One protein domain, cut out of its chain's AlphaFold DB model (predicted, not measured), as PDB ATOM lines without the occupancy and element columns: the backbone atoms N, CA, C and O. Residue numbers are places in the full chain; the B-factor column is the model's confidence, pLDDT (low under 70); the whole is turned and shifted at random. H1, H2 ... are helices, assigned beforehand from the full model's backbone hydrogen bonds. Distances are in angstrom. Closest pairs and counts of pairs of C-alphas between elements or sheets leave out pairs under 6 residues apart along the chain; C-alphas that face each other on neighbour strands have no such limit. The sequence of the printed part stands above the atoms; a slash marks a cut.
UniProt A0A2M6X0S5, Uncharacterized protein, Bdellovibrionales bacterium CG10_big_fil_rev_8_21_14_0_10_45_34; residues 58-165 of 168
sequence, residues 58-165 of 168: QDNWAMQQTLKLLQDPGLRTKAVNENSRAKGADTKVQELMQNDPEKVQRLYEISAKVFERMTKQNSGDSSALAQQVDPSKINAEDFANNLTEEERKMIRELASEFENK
ATOM      1  N   GLN A  58     392.171 233.051 444.396       87.50
ATOM      2  CA  GLN A  58     391.555 233.751 443.276       87.50
ATOM      3  C   GLN A  58     391.267 232.808 442.100       87.50
ATOM      4  O   GLN A  58     390.162 232.840 441.552       87.50
ATOM      5  N   ASP A  59     392.219 231.944 441.742       88.06
ATOM      6  CA  ASP A  59     392.052 230.988 440.640       88.06
ATOM      7  C   ASP A  59     391.020 229.914 440.991       88.06
ATOM      8  O   ASP A  59     390.170 229.569 440.168       88.06
ATOM      9  N   ASN A  60     391.016 229.448 442.244       89.25
ATOM     10  CA  ASN A  60     389.977 228.564 442.764       89.25
ATOM     11  C   ASN A  60     388.592 229.202 442.649       89.25
ATOM     12  O   ASN A  60     387.655 228.558 442.174       89.25
ATOM     13  N   TRP A  61     388.444 230.467 443.047       90.06
ATOM     14  CA  TRP A  61     387.166 231.166 442.939       90.06
ATOM     15  C   TRP A  61     386.702 231.276 441.483       90.06
ATOM     16  O   TRP A  61     385.550 230.953 441.181       90.06
ATOM     17  N   ALA A  62     387.594 231.666 440.569       91.00
ATOM     18  CA  ALA A  62     387.279 231.797 439.145       91.00
ATOM     19  C   ALA A  62     386.901 230.448 438.508       91.00
ATOM     20  O   ALA A  62     385.930 230.364 437.748       91.00
ATOM     21  N   MET A  63     387.617 229.378 438.868       91.94
ATOM     22  CA  MET A  63     387.282 228.013 438.466       91.94
ATOM     23  C   MET A  63     385.877 227.641 438.948       91.94
ATOM     24  O   MET A  63     385.053 227.223 438.140       91.94
ATOM     25  N   GLN A  64     385.561 227.861 440.227       94.50
ATOM     26  CA  GLN A  64     384.241 227.547 440.786       94.50
ATOM     27  C   GLN A  64     383.112 228.343 440.119       94.50
ATOM     28  O   GLN A  64     382.051 227.783 439.842       94.50
ATOM     29  N   GLN A  65     383.331 229.623 439.792       95.31
ATOM     30  CA  GLN A  65     382.345 230.396 439.024       95.31
ATOM     31  C   GLN A  65     382.142 229.824 437.618       95.31
ATOM     32  O   GLN A  65     381.008 229.752 437.144       95.31
ATOM     33  N   THR A  66     383.217 229.374 436.971       93.62
ATOM     34  CA  THR A  66     383.144 228.758 435.640       93.62
ATOM     35  C   THR A  66     382.389 227.430 435.686       93.62
ATOM     36  O   THR A  66     381.491 227.212 434.876       93.62
ATOM     37  N   LEU A  67     382.680 226.570 436.667       96.25
ATOM     38  CA  LEU A  67     381.970 225.303 436.863       96.25
ATOM     39  C   LEU A  67     380.479 225.530 437.105       96.25
ATOM     40  O   LEU A  67     379.645 224.909 436.447       96.25
ATOM     41  N   LYS A  68     380.144 226.489 437.975       96.56
ATOM     42  CA  LYS A  68     378.757 226.868 438.240       96.56
ATOM     43  C   LYS A  68     378.050 227.362 436.978       96.56
ATOM     44  O   LYS A  68     376.907 226.988 436.742       96.56
ATOM     45  N   LEU A  69     378.722 228.170 436.158       96.38
ATOM     46  CA  LEU A  69     378.177 228.655 434.890       96.38
ATOM     47  C   LEU A  69     377.909 227.510 433.907       96.38
ATOM     48  O   LEU A  69     376.875 227.518 433.249       96.38
ATOM     49  N   LEU A  70     378.813 226.531 433.804       95.56
ATOM     50  CA  LEU A  70     378.635 225.384 432.907       95.56
ATOM     51  C   LEU A  70     377.491 224.471 433.364       95.56
ATOM     52  O   LEU A  70     376.731 223.989 432.525       95.56
ATOM     53  N   GLN A  71     377.357 224.256 434.674       95.62
ATOM     54  CA  GLN A  71     376.390 223.325 435.260       95.62
ATOM     55  C   GLN A  71     374.981 223.909 435.414       95.62
ATOM     56  O   GLN A  71     374.020 223.146 435.392       95.62
ATOM     57  N   ASP A  72     374.829 225.227 435.551       96.44
ATOM     58  CA  ASP A  72     373.529 225.892 435.697       96.44
ATOM     59  C   ASP A  72     373.008 226.390 434.330       96.44
ATOM     60  O   ASP A  72     373.552 227.352 433.771       96.44
ATOM     61  N   PRO A  73     371.922 225.804 433.781       95.62
ATOM     62  CA  PRO A  73     371.370 226.221 432.491       95.62
ATOM     63  C   PRO A  73     370.922 227.688 432.458       95.62
ATOM     64  O   PRO A  73     371.002 228.339 431.413       95.62
ATOM     65  N   GLY A  74     370.444 228.224 433.582       96.12
ATOM     66  CA  GLY A  74     369.984 229.604 433.692       96.12
ATOM     67  C   GLY A  74     371.141 230.598 433.625       96.12
ATOM     68  O   GLY A  74     371.051 231.600 432.909       96.12
ATOM     69  N   LEU A  75     372.249 230.312 434.315       96.31
ATOM     70  CA  LEU A  75     373.472 231.119 434.219       96.31
ATOM     71  C   LEU A  75     374.109 231.013 432.832       96.31
ATOM     72  O   LEU A  75     374.485 232.037 432.258       96.31
ATOM     73  N   ARG A  76     374.152 229.806 432.258       95.88
ATOM     74  CA  ARG A  76     374.640 229.581 430.894       95.88
ATOM     75  C   ARG A  76     373.845 230.384 429.867       95.88
ATOM     76  O   ARG A  76     374.435 231.085 429.050       95.88
ATOM     77  N   THR A  77     372.515 230.361 429.957       95.44
ATOM     78  CA  THR A  77     371.630 231.106 429.045       95.44
ATOM     79  C   THR A  77     371.890 232.613 429.108       95.44
ATOM     80  O   THR A  77     371.935 233.279 428.074       95.44
ATOM     81  N   LYS A  78     372.113 233.167 430.307       95.62
ATOM     82  CA  LYS A  78     372.484 234.584 430.460       95.62
ATOM     83  C   LYS A  78     373.816 234.891 429.775       95.62
ATOM     84  O   LYS A  78     373.870 235.800 428.951       95.62
ATOM     85  N   ALA A  79     374.847 234.084 430.030       94.31
ATOM     86  CA  ALA A  79     376.166 234.262 429.424       94.31
ATOM     87  C   ALA A  79     376.133 234.161 427.884       94.31
ATOM     88  O   ALA A  79     376.795 234.932 427.189       94.31
ATOM     89  N   VAL A  80     375.323 233.247 427.345       96.31
ATOM     90  CA  VAL A  80     375.088 233.085 425.901       96.31
ATOM     91  C   VAL A  80     374.424 234.319 425.288       96.31
ATOM     92  O   VAL A  80     374.801 234.740 424.195       96.31
ATOM     93  N   ASN A  81     373.472 234.935 425.988       95.56
ATOM     94  CA  ASN A  81     372.789 236.135 425.501       95.56
ATOM     95  C   ASN A  81     373.689 237.381 425.502       95.56
ATOM     96  O   ASN A  81     373.498 238.272 424.676       95.56
ATOM     97  N   GLU A  82     374.676 237.435 426.393       95.62
ATOM     98  CA  GLU A  82     375.589 238.574 426.545       95.62
ATOM     99  C   GLU A  82     376.845 238.471 425.660       95.62
ATOM    100  O   GLU A  82     377.519 239.475 425.421       95.62
ATOM    101  N   ASN A  83     377.171 237.282 425.139       95.38
ATOM    102  CA  ASN A  83     378.407 237.038 424.395       95.38
ATOM    103  C   ASN A  83     378.165 236.251 423.096       95.38
ATOM    104  O   ASN A  83     377.836 235.066 423.105       95.38
ATOM    105  N   SER A  84     378.426 236.887 421.949       94.44
ATOM    106  CA  SER A  84     378.219 236.282 420.624       94.44
ATOM    107  C   SER A  84     379.078 235.042 420.358       94.44
ATOM    108  O   SER A  84     378.634 234.136 419.650       94.44
ATOM    109  N   ARG A  85     380.283 234.955 420.940       91.06
ATOM    110  CA  ARG A  85     381.119 233.747 420.846       91.06
ATOM    111  C   ARG A  85     380.538 232.614 421.680       91.06
ATOM    112  O   ARG A  85     380.493 231.487 421.196       91.06
ATOM    113  N   ALA A  86     380.056 232.918 422.887       93.50
ATOM    114  CA  ALA A  86     379.375 231.936 423.728       93.50
ATOM    115  C   ALA A  86     378.117 231.404 423.030       93.50
ATOM    116  O   ALA A  86     377.917 230.196 422.981       93.50
ATOM    117  N   LYS A  87     377.342 232.285 422.384       96.81
ATOM    118  CA  LYS A  87     376.192 231.892 421.562       96.81
ATOM    119  C   LYS A  87     376.556 230.955 420.419       96.81
ATOM    120  O   LYS A  87     375.893 229.941 420.237       96.81
ATOM    121  N   GLY A  88     377.611 231.269 419.667       95.50
ATOM    122  CA  GLY A  88     378.069 230.406 418.578       95.50
ATOM    123  C   GLY A  88     378.519 229.022 419.057       95.50
ATOM    124  O   GLY A  88     378.250 228.030 418.386       95.50
ATOM    125  N   ALA A  89     379.177 228.940 420.216       93.38
ATOM    126  CA  ALA A  89     379.560 227.665 420.820       93.38
ATOM    127  C   ALA A  89     378.339 226.875 421.327       93.38
ATOM    128  O   ALA A  89     378.221 225.690 421.030       93.38
ATOM    129  N   ASP A  90     377.412 227.536 422.025       96.44
ATOM    130  CA  ASP A  90     376.186 226.922 422.548       96.44
ATOM    131  C   ASP A  90     375.282 226.400 421.423       96.44
ATOM    132  O   ASP A  90     374.811 225.271 421.494       96.44
ATOM    133  N   THR A  91     375.140 227.141 420.319       96.88
ATOM    134  CA  THR A  91     374.372 226.678 419.146       96.88
ATOM    135  C   THR A  91     374.949 225.382 418.571       96.88
ATOM    136  O   THR A  91     374.204 224.441 418.326       96.88
ATOM    137  N   LYS A  92     376.278 225.279 418.431       94.81
ATOM    138  CA  LYS A  92     376.924 224.041 417.959       94.81
ATOM    139  C   LYS A  92     376.696 222.870 418.909       94.81
ATOM    140  O   LYS A  92     376.522 221.743 418.457       94.81
ATOM    141  N   VAL A  93     376.705 223.127 420.218       95.12
ATOM    142  CA  VAL A  93     376.381 222.110 421.224       95.12
ATOM    143  C   VAL A  93     374.933 221.652 421.067       95.12
ATOM    144  O   VAL A  93     374.687 220.452 421.008       95.12
ATOM    145  N   GLN A  94     373.983 222.580 420.952       95.56
ATOM    146  CA  GLN A  94     372.573 222.244 420.747       95.56
ATOM    147  C   GLN A  94     372.370 221.419 419.470       95.56
ATOM    148  O   GLN A  94     371.726 220.373 419.520       95.56
ATOM    149  N   GLU A  95     372.978 221.826 418.355       94.75
ATOM    150  CA  GLU A  95     372.924 221.104 417.080       94.75
ATOM    151  C   GLU A  95     373.496 219.685 417.199       94.75
ATOM    152  O   GLU A  95     372.833 218.720 416.811       94.75
ATOM    153  N   LEU A  96     374.684 219.538 417.797       92.38
ATOM    154  CA  LEU A  96     375.321 218.236 418.012       92.38
ATOM    155  C   LEU A  96     374.451 217.316 418.876       92.38
ATOM    156  O   LEU A  96     374.382 216.111 418.644       92.38
ATOM    157  N   MET A  97     373.759 217.892 419.857       93.75
ATOM    158  CA  MET A  97     372.884 217.174 420.779       93.75
ATOM    159  C   MET A  97     371.444 217.029 420.256       93.75
ATOM    160  O   MET A  97     370.566 216.611 421.009       93.75
ATOM    161  N   GLN A  98     371.184 217.345 418.980       92.69
ATOM    162  CA  GLN A  98     369.857 217.287 418.346       92.69
ATOM    163  C   GLN A  98     368.785 218.109 419.087       92.69
ATOM    164  O   GLN A  98     367.605 217.763 419.079       92.69
ATOM    165  N   ASN A  99     369.197 219.203 419.730       93.19
ATOM    166  CA  ASN A  99     368.372 220.063 420.580       93.19
ATOM    167  C   ASN A  99     367.713 219.337 421.770       93.19
ATOM    168  O   ASN A  99     366.719 219.820 422.313       93.19
ATOM    169  N   ASP A 100     368.254 218.191 422.194       94.00
ATOM    170  CA  ASP A 100     367.780 217.453 423.363       94.00
ATOM    171  C   ASP A 100     368.360 218.086 424.649       94.00
ATOM    172  O   ASP A 100     369.578 218.025 424.865       94.00
ATOM    173  N   PRO A 101     367.534 218.724 425.507       92.75
ATOM    174  CA  PRO A 101     368.023 219.496 426.648       92.75
ATOM    175  C   PRO A 101     368.743 218.634 427.691       92.75
ATOM    176  O   PRO A 101     369.674 219.121 428.334       92.75
ATOM    177  N   GLU A 102     368.362 217.361 427.839       93.00
ATOM    178  CA  GLU A 102     369.020 216.439 428.771       93.00
ATOM    179  C   GLU A 102     370.429 216.094 428.281       93.00
ATOM    180  O   GLU A 102     371.393 216.133 429.049       93.00
ATOM    181  N   LYS A 103     370.580 215.845 426.974       94.06
ATOM    182  CA  LYS A 103     371.885 215.557 426.359       94.06
ATOM    183  C   LYS A 103     372.804 216.773 426.363       94.06
ATOM    184  O   LYS A 103     373.981 216.646 426.698       94.06
ATOM    185  N   VAL A 104     372.262 217.953 426.047       95.56
ATOM    186  CA  VAL A 104     372.986 219.229 426.150       95.56
ATOM    187  C   VAL A 104     373.534 219.410 427.558       95.56
ATOM    188  O   VAL A 104     374.726 219.669 427.727       95.56
ATOM    189  N   GLN A 105     372.687 219.237 428.571       95.69
ATOM    190  CA  GLN A 105     373.108 219.406 429.953       95.69
ATOM    191  C   GLN A 105     374.195 218.399 430.349       95.69
ATOM    192  O   GLN A 105     375.218 218.795 430.908       95.69
ATOM    193  N   ARG A 106     374.035 217.126 429.981       95.31
ATOM    194  CA  ARG A 106     375.027 216.083 430.270       95.31
ATOM    195  C   ARG A 106     376.377 216.352 429.598       95.31
ATOM    196  O   ARG A 106     377.419 216.118 430.207       95.31
ATOM    197  N   LEU A 107     376.391 216.902 428.381       96.00
ATOM    198  CA  LEU A 107     377.636 217.322 427.728       96.00
ATOM    199  C   LEU A 107     378.336 218.447 428.504       96.00
ATOM    200  O   LEU A 107     379.557 218.407 428.679       96.00
ATOM    201  N   TYR A 108     377.586 219.440 428.986       97.19
ATOM    202  CA  TYR A 108     378.146 220.518 429.803       97.19
ATOM    203  C   TYR A 108     378.688 220.016 431.144       97.19
ATOM    204  O   TYR A 108     379.731 220.489 431.589       97.19
ATOM    205  N   GLU A 109     378.049 219.020 431.757       96.19
ATOM    206  CA  GLU A 109     378.538 218.378 432.982       96.19
ATOM    207  C   GLU A 109     379.848 217.617 432.757       96.19
ATOM    208  O   GLU A 109     380.790 217.764 433.542       96.19
ATOM    209  N   ILE A 110     379.951 216.859 431.661       96.00
ATOM    210  CA  ILE A 110     381.207 216.205 431.260       96.00
ATOM    211  C   ILE A 110     382.290 217.262 431.010       96.00
ATOM    212  O   ILE A 110     383.407 217.135 431.509       96.00
ATOM    213  N   SER A 111     381.948 218.336 430.295       95.44
ATOM    214  CA  SER A 111     382.872 219.438 430.007       95.44
ATOM    215  C   SER A 111     383.361 220.123 431.285       95.44
ATOM    216  O   SER A 111     384.545 220.427 431.398       95.44
ATOM    217  N   ALA A 112     382.482 220.315 432.274       96.31
ATOM    218  CA  ALA A 112     382.836 220.879 433.574       96.31
ATOM    219  C   ALA A 112     383.828 219.984 434.334       96.31
ATOM    220  O   ALA A 112     384.812 220.494 434.867       96.31
ATOM    221  N   LYS A 113     383.627 218.657 434.330       95.75
ATOM    222  CA  LYS A 113     384.568 217.704 434.949       95.75
ATOM    223  C   LYS A 113     385.953 217.751 434.297       95.75
ATOM    224  O   LYS A 113     386.958 217.863 434.999       95.75
ATOM    225  N   VAL A 114     386.003 217.722 432.964       95.06
ATOM    226  CA  VAL A 114     387.268 217.808 432.214       95.06
ATOM    227  C   VAL A 114     387.960 219.146 432.488       95.06
ATOM    228  O   VAL A 114     389.153 219.176 432.781       95.06
ATOM    229  N   PHE A 115     387.208 220.250 432.468       93.75
ATOM    230  CA  PHE A 115     387.722 221.587 432.760       93.75
ATOM    231  C   PHE A 115     388.301 221.697 434.176       93.75
ATOM    232  O   PHE A 115     389.399 222.229 434.345       93.75
ATOM    233  N   GLU A 116     387.603 221.179 435.191       94.12
ATOM    234  CA  GLU A 116     388.085 221.175 436.575       94.12
ATOM    235  C   GLU A 116     389.425 220.441 436.685       94.12
ATOM    236  O   GLU A 116     390.386 220.964 437.259       94.12
ATOM    237  N   ARG A 117     389.514 219.243 436.098       93.38
ATOM    238  CA  ARG A 117     390.748 218.457 436.096       93.38
ATOM    239  C   ARG A 117     391.877 219.195 435.385       93.38
ATOM    240  O   ARG A 117     392.962 219.306 435.952       93.38
ATOM    241  N   MET A 118     391.639 219.695 434.171       91.38
ATOM    242  CA  MET A 118     392.652 220.423 433.401       91.38
ATOM    243  C   MET A 118     393.134 221.666 434.154       91.38
ATOM    244  O   MET A 118     394.333 221.932 434.204       91.38
ATOM    245  N   THR A 119     392.232 222.395 434.809       91.06
ATOM    246  CA  THR A 119     392.588 223.581 435.604       91.06
ATOM    247  C   THR A 119     393.486 223.213 436.784       91.06
ATOM    248  O   THR A 119     394.524 223.845 436.986       91.06
ATOM    249  N   LYS A 120     393.145 222.147 437.524       90.00
ATOM    250  CA  LYS A 120     393.967 221.637 438.635       90.00
ATOM    251  C   LYS A 120     395.335 221.139 438.158       90.00
ATOM    252  O   LYS A 120     396.340 221.425 438.797       90.00
ATOM    253  N   GLN A 121     395.397 220.451 437.016       88.50
ATOM    254  CA  GLN A 121     396.656 219.966 436.432       88.50
ATOM    255  C   GLN A 121     397.609 221.102 436.039       88.50
ATOM    256  O   GLN A 121     398.820 220.952 436.171       88.50
ATOM    257  N   ASN A 122     397.073 222.243 435.606       85.38
ATOM    258  CA  ASN A 122     397.864 223.424 435.258       85.38
ATOM    259  C   ASN A 122     398.089 224.371 436.448       85.38
ATOM    260  O   ASN A 122     398.535 225.496 436.246       85.38
ATOM    261  N   SER A 123     397.764 223.958 437.683       85.31
ATOM    262  CA  SER A 123     397.851 224.813 438.882       85.31
ATOM    263  C   SER A 123     397.170 226.181 438.702       85.31
ATOM    264  O   SER A 123     397.592 227.172 439.290       85.31
ATOM    265  N   GLY A 124     396.119 226.247 437.873       81.88
ATOM    266  CA  GLY A 124     395.355 227.478 437.629       81.88
ATOM    267  C   GLY A 124     395.950 228.413 436.591       81.88
ATOM    268  O   GLY A 124     395.404 229.495 436.385       81.88
ATOM    269  N   ASP A 125     397.021 228.015 435.899       86.19
ATOM    270  CA  ASP A 125     397.569 228.800 434.798       86.19
ATOM    271  C   ASP A 125     396.549 228.895 433.651       86.19
ATOM    272  O   ASP A 125     396.399 228.002 432.811       86.19
ATOM    273  N   SER A 126     395.833 230.019 433.628       83.94
ATOM    274  CA  SER A 126     394.821 230.328 432.620       83.94
ATOM    275  C   SER A 126     395.392 230.433 431.203       83.94
ATOM    276  O   SER A 126     394.675 230.148 430.244       83.94
ATOM    277  N   SER A 127     396.672 230.792 431.048       86.94
ATOM    278  CA  SER A 127     397.340 230.852 429.744       86.94
ATOM    279  C   SER A 127     397.643 229.449 429.229       86.94
ATOM    280  O   SER A 127     397.346 229.140 428.073       86.94
ATOM    281  N   ALA A 128     398.180 228.579 430.087       87.12
ATOM    282  CA  ALA A 128     398.410 227.176 429.750       87.12
ATOM    283  C   ALA A 128     397.087 226.463 429.430       87.12
ATOM    284  O   ALA A 128     396.974 225.795 428.401       87.12
ATOM    285  N   LEU A 129     396.053 226.693 430.246       87.50
ATOM    286  CA  LEU A 129     394.720 226.146 430.010       87.50
ATOM    287  C   LEU A 129     394.135 226.635 428.679       87.50
ATOM    288  O   LEU A 129     393.659 225.820 427.891       87.50
ATOM    289  N   ALA A 130     394.222 227.938 428.386       87.06
ATOM    290  CA  ALA A 130     393.748 228.510 427.125       87.06
ATOM    291  C   ALA A 130     394.453 227.905 425.902       87.06
ATOM    292  O   ALA A 130     393.816 227.704 424.873       87.06
ATOM    293  N   GLN A 131     395.745 227.578 426.009       87.19
ATOM    294  CA  GLN A 131     396.482 226.907 424.937       87.19
ATOM    295  C   GLN A 131     396.020 225.464 424.721       87.19
ATOM    296  O   GLN A 131     395.962 225.018 423.576       87.19
ATOM    297  N   GLN A 132     395.673 224.747 425.791       85.19
ATOM    298  CA  GLN A 132     395.173 223.373 425.704       85.19
ATOM    299  C   GLN A 132     393.751 223.284 425.140       85.19
ATOM    300  O   GLN A 132     393.395 222.257 424.567       85.19
ATOM    301  N   VAL A 133     392.948 224.343 425.288       86.25
ATOM    302  CA  VAL A 133     391.568 224.404 424.772       86.25
ATOM    303  C   VAL A 133     391.420 225.259 423.508       86.25
ATOM    304  O   VAL A 133     390.301 225.548 423.086       86.25
ATOM    305  N   ASP A 134     392.531 225.661 422.885       88.25
ATOM    306  CA  ASP A 134     392.526 226.430 421.641       88.25
ATOM    307  C   ASP A 134     392.030 225.549 420.478       88.25
ATOM    308  O   ASP A 134     392.734 224.624 420.056       88.25
ATOM    309  N   PRO A 135     390.847 225.828 419.898       81.00
ATOM    310  CA  PRO A 135     390.272 224.987 418.851       81.00
ATOM    311  C   PRO A 135     391.106 224.969 417.563       81.00
ATOM    312  O   PRO A 135     390.899 224.095 416.728       81.00
ATOM    313  N   SER A 136     392.040 225.912 417.379       86.19
ATOM    314  CA  SER A 136     392.969 225.902 416.240       86.19
ATOM    315  C   SER A 136     394.150 224.941 416.421       86.19
ATOM    316  O   SER A 136     394.849 224.646 415.452       86.19
ATOM    317  N   LYS A 137     394.373 224.458 417.648       85.19
ATOM    318  CA  LYS A 137     395.508 223.605 418.030       85.19
ATOM    319  C   LYS A 137     395.088 222.227 418.535       85.19
ATOM    320  O   LYS A 137     395.929 221.336 418.590       85.19
ATOM    321  N   ILE A 138     393.822 222.043 418.906       86.62
ATOM    322  CA  ILE A 138     393.317 220.755 419.386       86.62
ATOM    323  C   ILE A 138     393.176 219.763 418.228       86.62
ATOM    324  O   ILE A 138     392.412 219.980 417.287       86.62
ATOM    325  N   ASN A 139     393.849 218.622 418.360       89.12
ATOM    326  CA  ASN A 139     393.550 217.403 417.620       89.12
ATOM    327  C   ASN A 139     392.621 216.508 418.465       89.12
ATOM    328  O   ASN A 139     392.804 216.377 419.676       89.12
ATOM    329  N   ALA A 140     391.614 215.897 417.836       85.56
ATOM    330  CA  ALA A 140     390.629 215.074 418.536       85.56
ATOM    331  C   ALA A 140     391.228 213.804 419.173       85.56
ATOM    332  O   ALA A 140     390.830 213.437 420.279       85.56
ATOM    333  N   GLU A 141     392.187 213.151 418.511       88.75
ATOM    334  CA  GLU A 141     392.885 211.973 419.042       88.75
ATOM    335  C   GLU A 141     393.770 212.356 420.228       88.75
ATOM    336  O   GLU A 141     393.712 211.707 421.272       88.75
ATOM    337  N   ASP A 142     394.521 213.455 420.116       89.50
ATOM    338  CA  ASP A 142     395.355 213.953 421.215       89.50
ATOM    339  C   ASP A 142     394.507 214.350 422.424       89.50
ATOM    340  O   ASP A 142     394.846 214.021 423.565       89.50
ATOM    341  N   PHE A 143     393.368 215.007 422.196       88.75
ATOM    342  CA  PHE A 143     392.426 215.325 423.264       88.75
ATOM    343  C   PHE A 143     391.901 214.051 423.933       88.75
ATOM    344  O   PHE A 143     391.975 213.933 425.155       88.75
ATOM    345  N   ALA A 144     391.445 213.067 423.149       89.25
ATOM    346  CA  ALA A 144     390.958 211.793 423.672       89.25
ATOM    347  C   ALA A 144     392.037 211.043 424.475       89.25
ATOM    348  O   ALA A 144     391.742 210.471 425.528       89.25
ATOM    349  N   ASN A 145     393.293 211.100 424.030       90.38
ATOM    350  CA  ASN A 145     394.430 210.507 424.728       90.38
ATOM    351  C   ASN A 145     394.712 211.175 426.086       90.38
ATOM    352  O   ASN A 145     395.163 210.498 427.009       90.38
ATOM    353  N   ASN A 146     394.370 212.456 426.244       89.88
ATOM    354  CA  ASN A 146     394.513 213.211 427.493       89.88
ATOM    355  C   ASN A 146     393.328 213.063 428.470       89.88
ATOM    356  O   ASN A 146     393.338 213.658 429.554       89.88
ATOM    357  N   LEU A 147     392.297 212.290 428.114       92.62
ATOM    358  CA  LEU A 147     391.169 211.990 428.997       92.62
ATOM    359  C   LEU A 147     391.467 210.809 429.922       92.62
ATOM    360  O   LEU A 147     392.101 209.833 429.505       92.62
ATOM    361  N   THR A 148     390.933 210.866 431.143       94.50
ATOM    362  CA  THR A 148     390.916 209.713 432.058       94.50
ATOM    363  C   THR A 148     389.979 208.624 431.534       94.50
ATOM    364  O   THR A 148     389.097 208.888 430.714       94.50
ATOM    365  N   GLU A 149     390.123 207.385 432.015       94.75
ATOM    366  CA  GLU A 149     389.219 206.311 431.579       94.75
ATOM    367  C   GLU A 149     387.760 206.586 431.979       94.75
ATOM    368  O   GLU A 149     386.848 206.287 431.212       94.75
ATOM    369  N   GLU A 150     387.528 207.232 433.127       94.25
ATOM    370  CA  GLU A 150     386.185 207.656 433.543       94.25
ATOM    371  C   GLU A 150     385.591 208.686 432.569       94.25
ATOM    372  O   GLU A 150     384.447 208.547 432.137       94.25
ATOM    373  N   GLU A 151     386.367 209.696 432.172       94.69
ATOM    374  CA  GLU A 151     385.927 210.718 431.216       94.69
ATOM    375  C   GLU A 151     385.628 210.124 429.843       94.69
ATOM    376  O   GLU A 151     384.580 210.409 429.258       94.69
ATOM    377  N   ARG A 152     386.499 209.232 429.355       94.81
ATOM    378  CA  ARG A 152     386.259 208.491 428.110       94.81
ATOM    379  C   ARG A 152     384.983 207.670 428.203       94.81
ATOM    380  O   ARG A 152     384.209 207.652 427.249       94.81
ATOM    381  N   LYS A 153     384.747 207.005 429.336       94.94
ATOM    382  CA  LYS A 153     383.534 206.219 429.561       94.94
ATOM    383  C   LYS A 153     382.284 207.095 429.488       94.94
ATOM    384  O   LYS A 153     381.378 206.752 428.738       94.94
ATOM    385  N   MET A 154     382.253 208.235 430.180       94.38
ATOM    386  CA  MET A 154     381.109 209.160 430.137       94.38
ATOM    387  C   MET A 154     380.819 209.658 428.714       94.38
ATOM    388  O   MET A 154     379.659 209.722 428.310       94.38
ATOM    389  N   ILE A 155     381.860 209.972 427.935       93.50
ATOM    390  CA  ILE A 155     381.703 210.391 426.534       93.50
ATOM    391  C   ILE A 155     381.186 209.238 425.669       93.50
ATOM    392  O   ILE A 155     380.281 209.450 424.871       93.50
ATOM    393  N   ARG A 156     381.718 208.016 425.829       92.94
ATOM    394  CA  ARG A 156     381.248 206.827 425.091       92.94
ATOM    395  C   ARG A 156     379.801 206.478 425.427       92.94
ATOM    396  O   ARG A 156     379.047 206.116 424.528       92.94
ATOM    397  N   GLU A 157     379.412 206.585 426.696       93.06
ATOM    398  CA  GLU A 157     378.027 206.390 427.136       93.06
ATOM    399  C   GLU A 157     377.107 207.413 426.458       93.06
ATOM    400  O   GLU A 157     376.147 207.021 425.797       93.06
ATOM    401  N   LEU A 158     377.459 208.703 426.516       92.94
ATOM    402  CA  LEU A 158     376.701 209.757 425.842       92.94
ATOM    403  C   LEU A 158     376.636 209.526 424.321       92.94
ATOM    404  O   LEU A 158     375.563 209.640 423.740       92.94
ATOM    405  N   ALA A 159     377.745 209.141 423.682       91.38
ATOM    406  CA  ALA A 159     377.813 208.825 422.251       91.38
ATOM    407  C   ALA A 159     376.924 207.628 421.865       91.38
ATOM    408  O   ALA A 159     376.196 207.683 420.878       91.38
ATOM    409  N   SER A 160     376.906 206.572 422.679       90.25
ATOM    410  CA  SER A 160     376.068 205.386 422.441       90.25
ATOM    411  C   SER A 160     374.571 205.727 422.476       90.25
ATOM    412  O   SER A 160     373.768 205.133 421.757       90.25
ATOM    413  N   GLU A 161     374.163 206.715 423.277       86.00
ATOM    414  CA  GLU A 161     372.785 207.227 423.311       86.00
ATOM    415  C   GLU A 161     372.405 208.037 422.051       86.00
ATOM    416  O   GLU A 161     371.220 208.317 421.823       86.00
ATOM    417  N   PHE A 162     373.381 208.442 421.229       80.88
ATOM    418  CA  PHE A 162     373.138 208.998 419.893       80.88
ATOM    419  C   PHE A 162     372.908 207.910 418.853       80.88
ATOM    420  O   PHE A 162     371.975 208.030 418.065       80.88
ATOM    421  N   GLU A 163     373.718 206.853 418.870       79.69
ATOM    422  CA  GLU A 163     373.648 205.777 417.875       79.69
ATOM    423  C   GLU A 163     372.392 204.907 418.032       79.69
ATOM    424  O   GLU A 163     371.799 204.479 417.046       79.69
ATOM    425  N   ASN A 164     371.940 204.682 419.270       70.75
ATOM    426  CA  ASN A 164     370.827 203.774 419.565       70.75
ATOM    427  C   ASN A 164     369.420 204.384 419.388       70.75
ATOM    428  O   ASN A 164     368.424 203.707 419.654       70.75
ATOM    429  N   LYS A 165     369.293 205.645 418.951       56.59
ATOM    430  CA  LYS A 165     367.985 206.273 418.683       56.59
ATOM    431  C   LYS A 165     367.690 206.187 417.175       56.59
ATOM    432  O   LYS A 165     368.442 206.772 416.397       56.59
TER     433      LYS A 165
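This is residues 58 to 165 of the 168 residues of an uncharacterized protein of Bdellovibrionales bacterium CG10_big_fil_rev_8_21_14_0_10_45_34 (UniProt A0A2M6X0S5). The long helix H4 is the middle of a nearly flat row of three helices, with H1 on one side of it and H7 on the other, both running opposite ways to H4. The shorter H3, H5 and H6 are set toward one face of this row; H2 and H3 make a folded excursion from the end of H1 back to the start of H4, while residues 134 to 142, which include the first residues of H6, stick out. The printed part has 108 residues with seven named helices, H1 to H7 in order along the chain, and no named strand: the class is all helix. It is compact, with a radius of gyration of the C-alphas of 14.2 A and spans of 43 by 34 by 24 A.

H4, residues 101 to 121, is the longest helix at 30.3 A; its C-alpha 101 is at (368.023, 219.496, 426.648). H1 is residues 58 to 71, 20.1 A, beginning at C-alpha 58 at (391.555, 233.751, 443.276). H7 is residues 149 to 163, 20.7 A, ending at C-alpha 163 at (373.648, 205.777, 417.875). H3 is residues 84 to 96, 18.5 A, and H2 is residues 73 to 82, 14.3 A. H5, residues 126 to 132, and H6, residues 140 to 145, are short.

H4 is the hub and touches four helices. It touches H1 at a shallow tilt of 17 degrees, opposite ways; the closest C-alphas, of Leu 67 and Ala 112, are 5.6 A apart. It touches H7 at a shallow tilt of 19 degrees, opposite ways, closest at the C-alphas of Ile 110 and Met 154, 7.1 A. H3, with residues 93 to 94 alone, only just touches H4, with 3 pairs of C-alphas within 8 A, at a steep tilt of 60 degrees; the closest are Gln 94 and Val 104, 6.2 A. H5 only just touches residues 118 to 119 of H4, also with 3 pairs, closest at the C-alphas of Thr 119 and Leu 129, 6.5 A. H2 touches H1 only at the corner, C-alphas of Leu 69 and Leu 75 being closest at 5.4 A, and H3 only at the corner, Val 80 and Lys 87 at 4.6 A. H6 touches no helix; it is close to but not clearly touching H7, the C-alphas of Ala 144 and Arg 152 being closest at 7.3 A. H1 and H7 are apart. Every O i to N i+4 pair is within hydrogen-bond range in H1 to H6, and 10 of 11 are in H7.

The C-alphas farthest apart, of Gln 58 and Lys 165, are 43.8 A from each other. The printed part has no cut and no long link; H5 to H6 is short, the others tight. The mean pLDDT of the printed part is 91.5, and residue 165 is under 70.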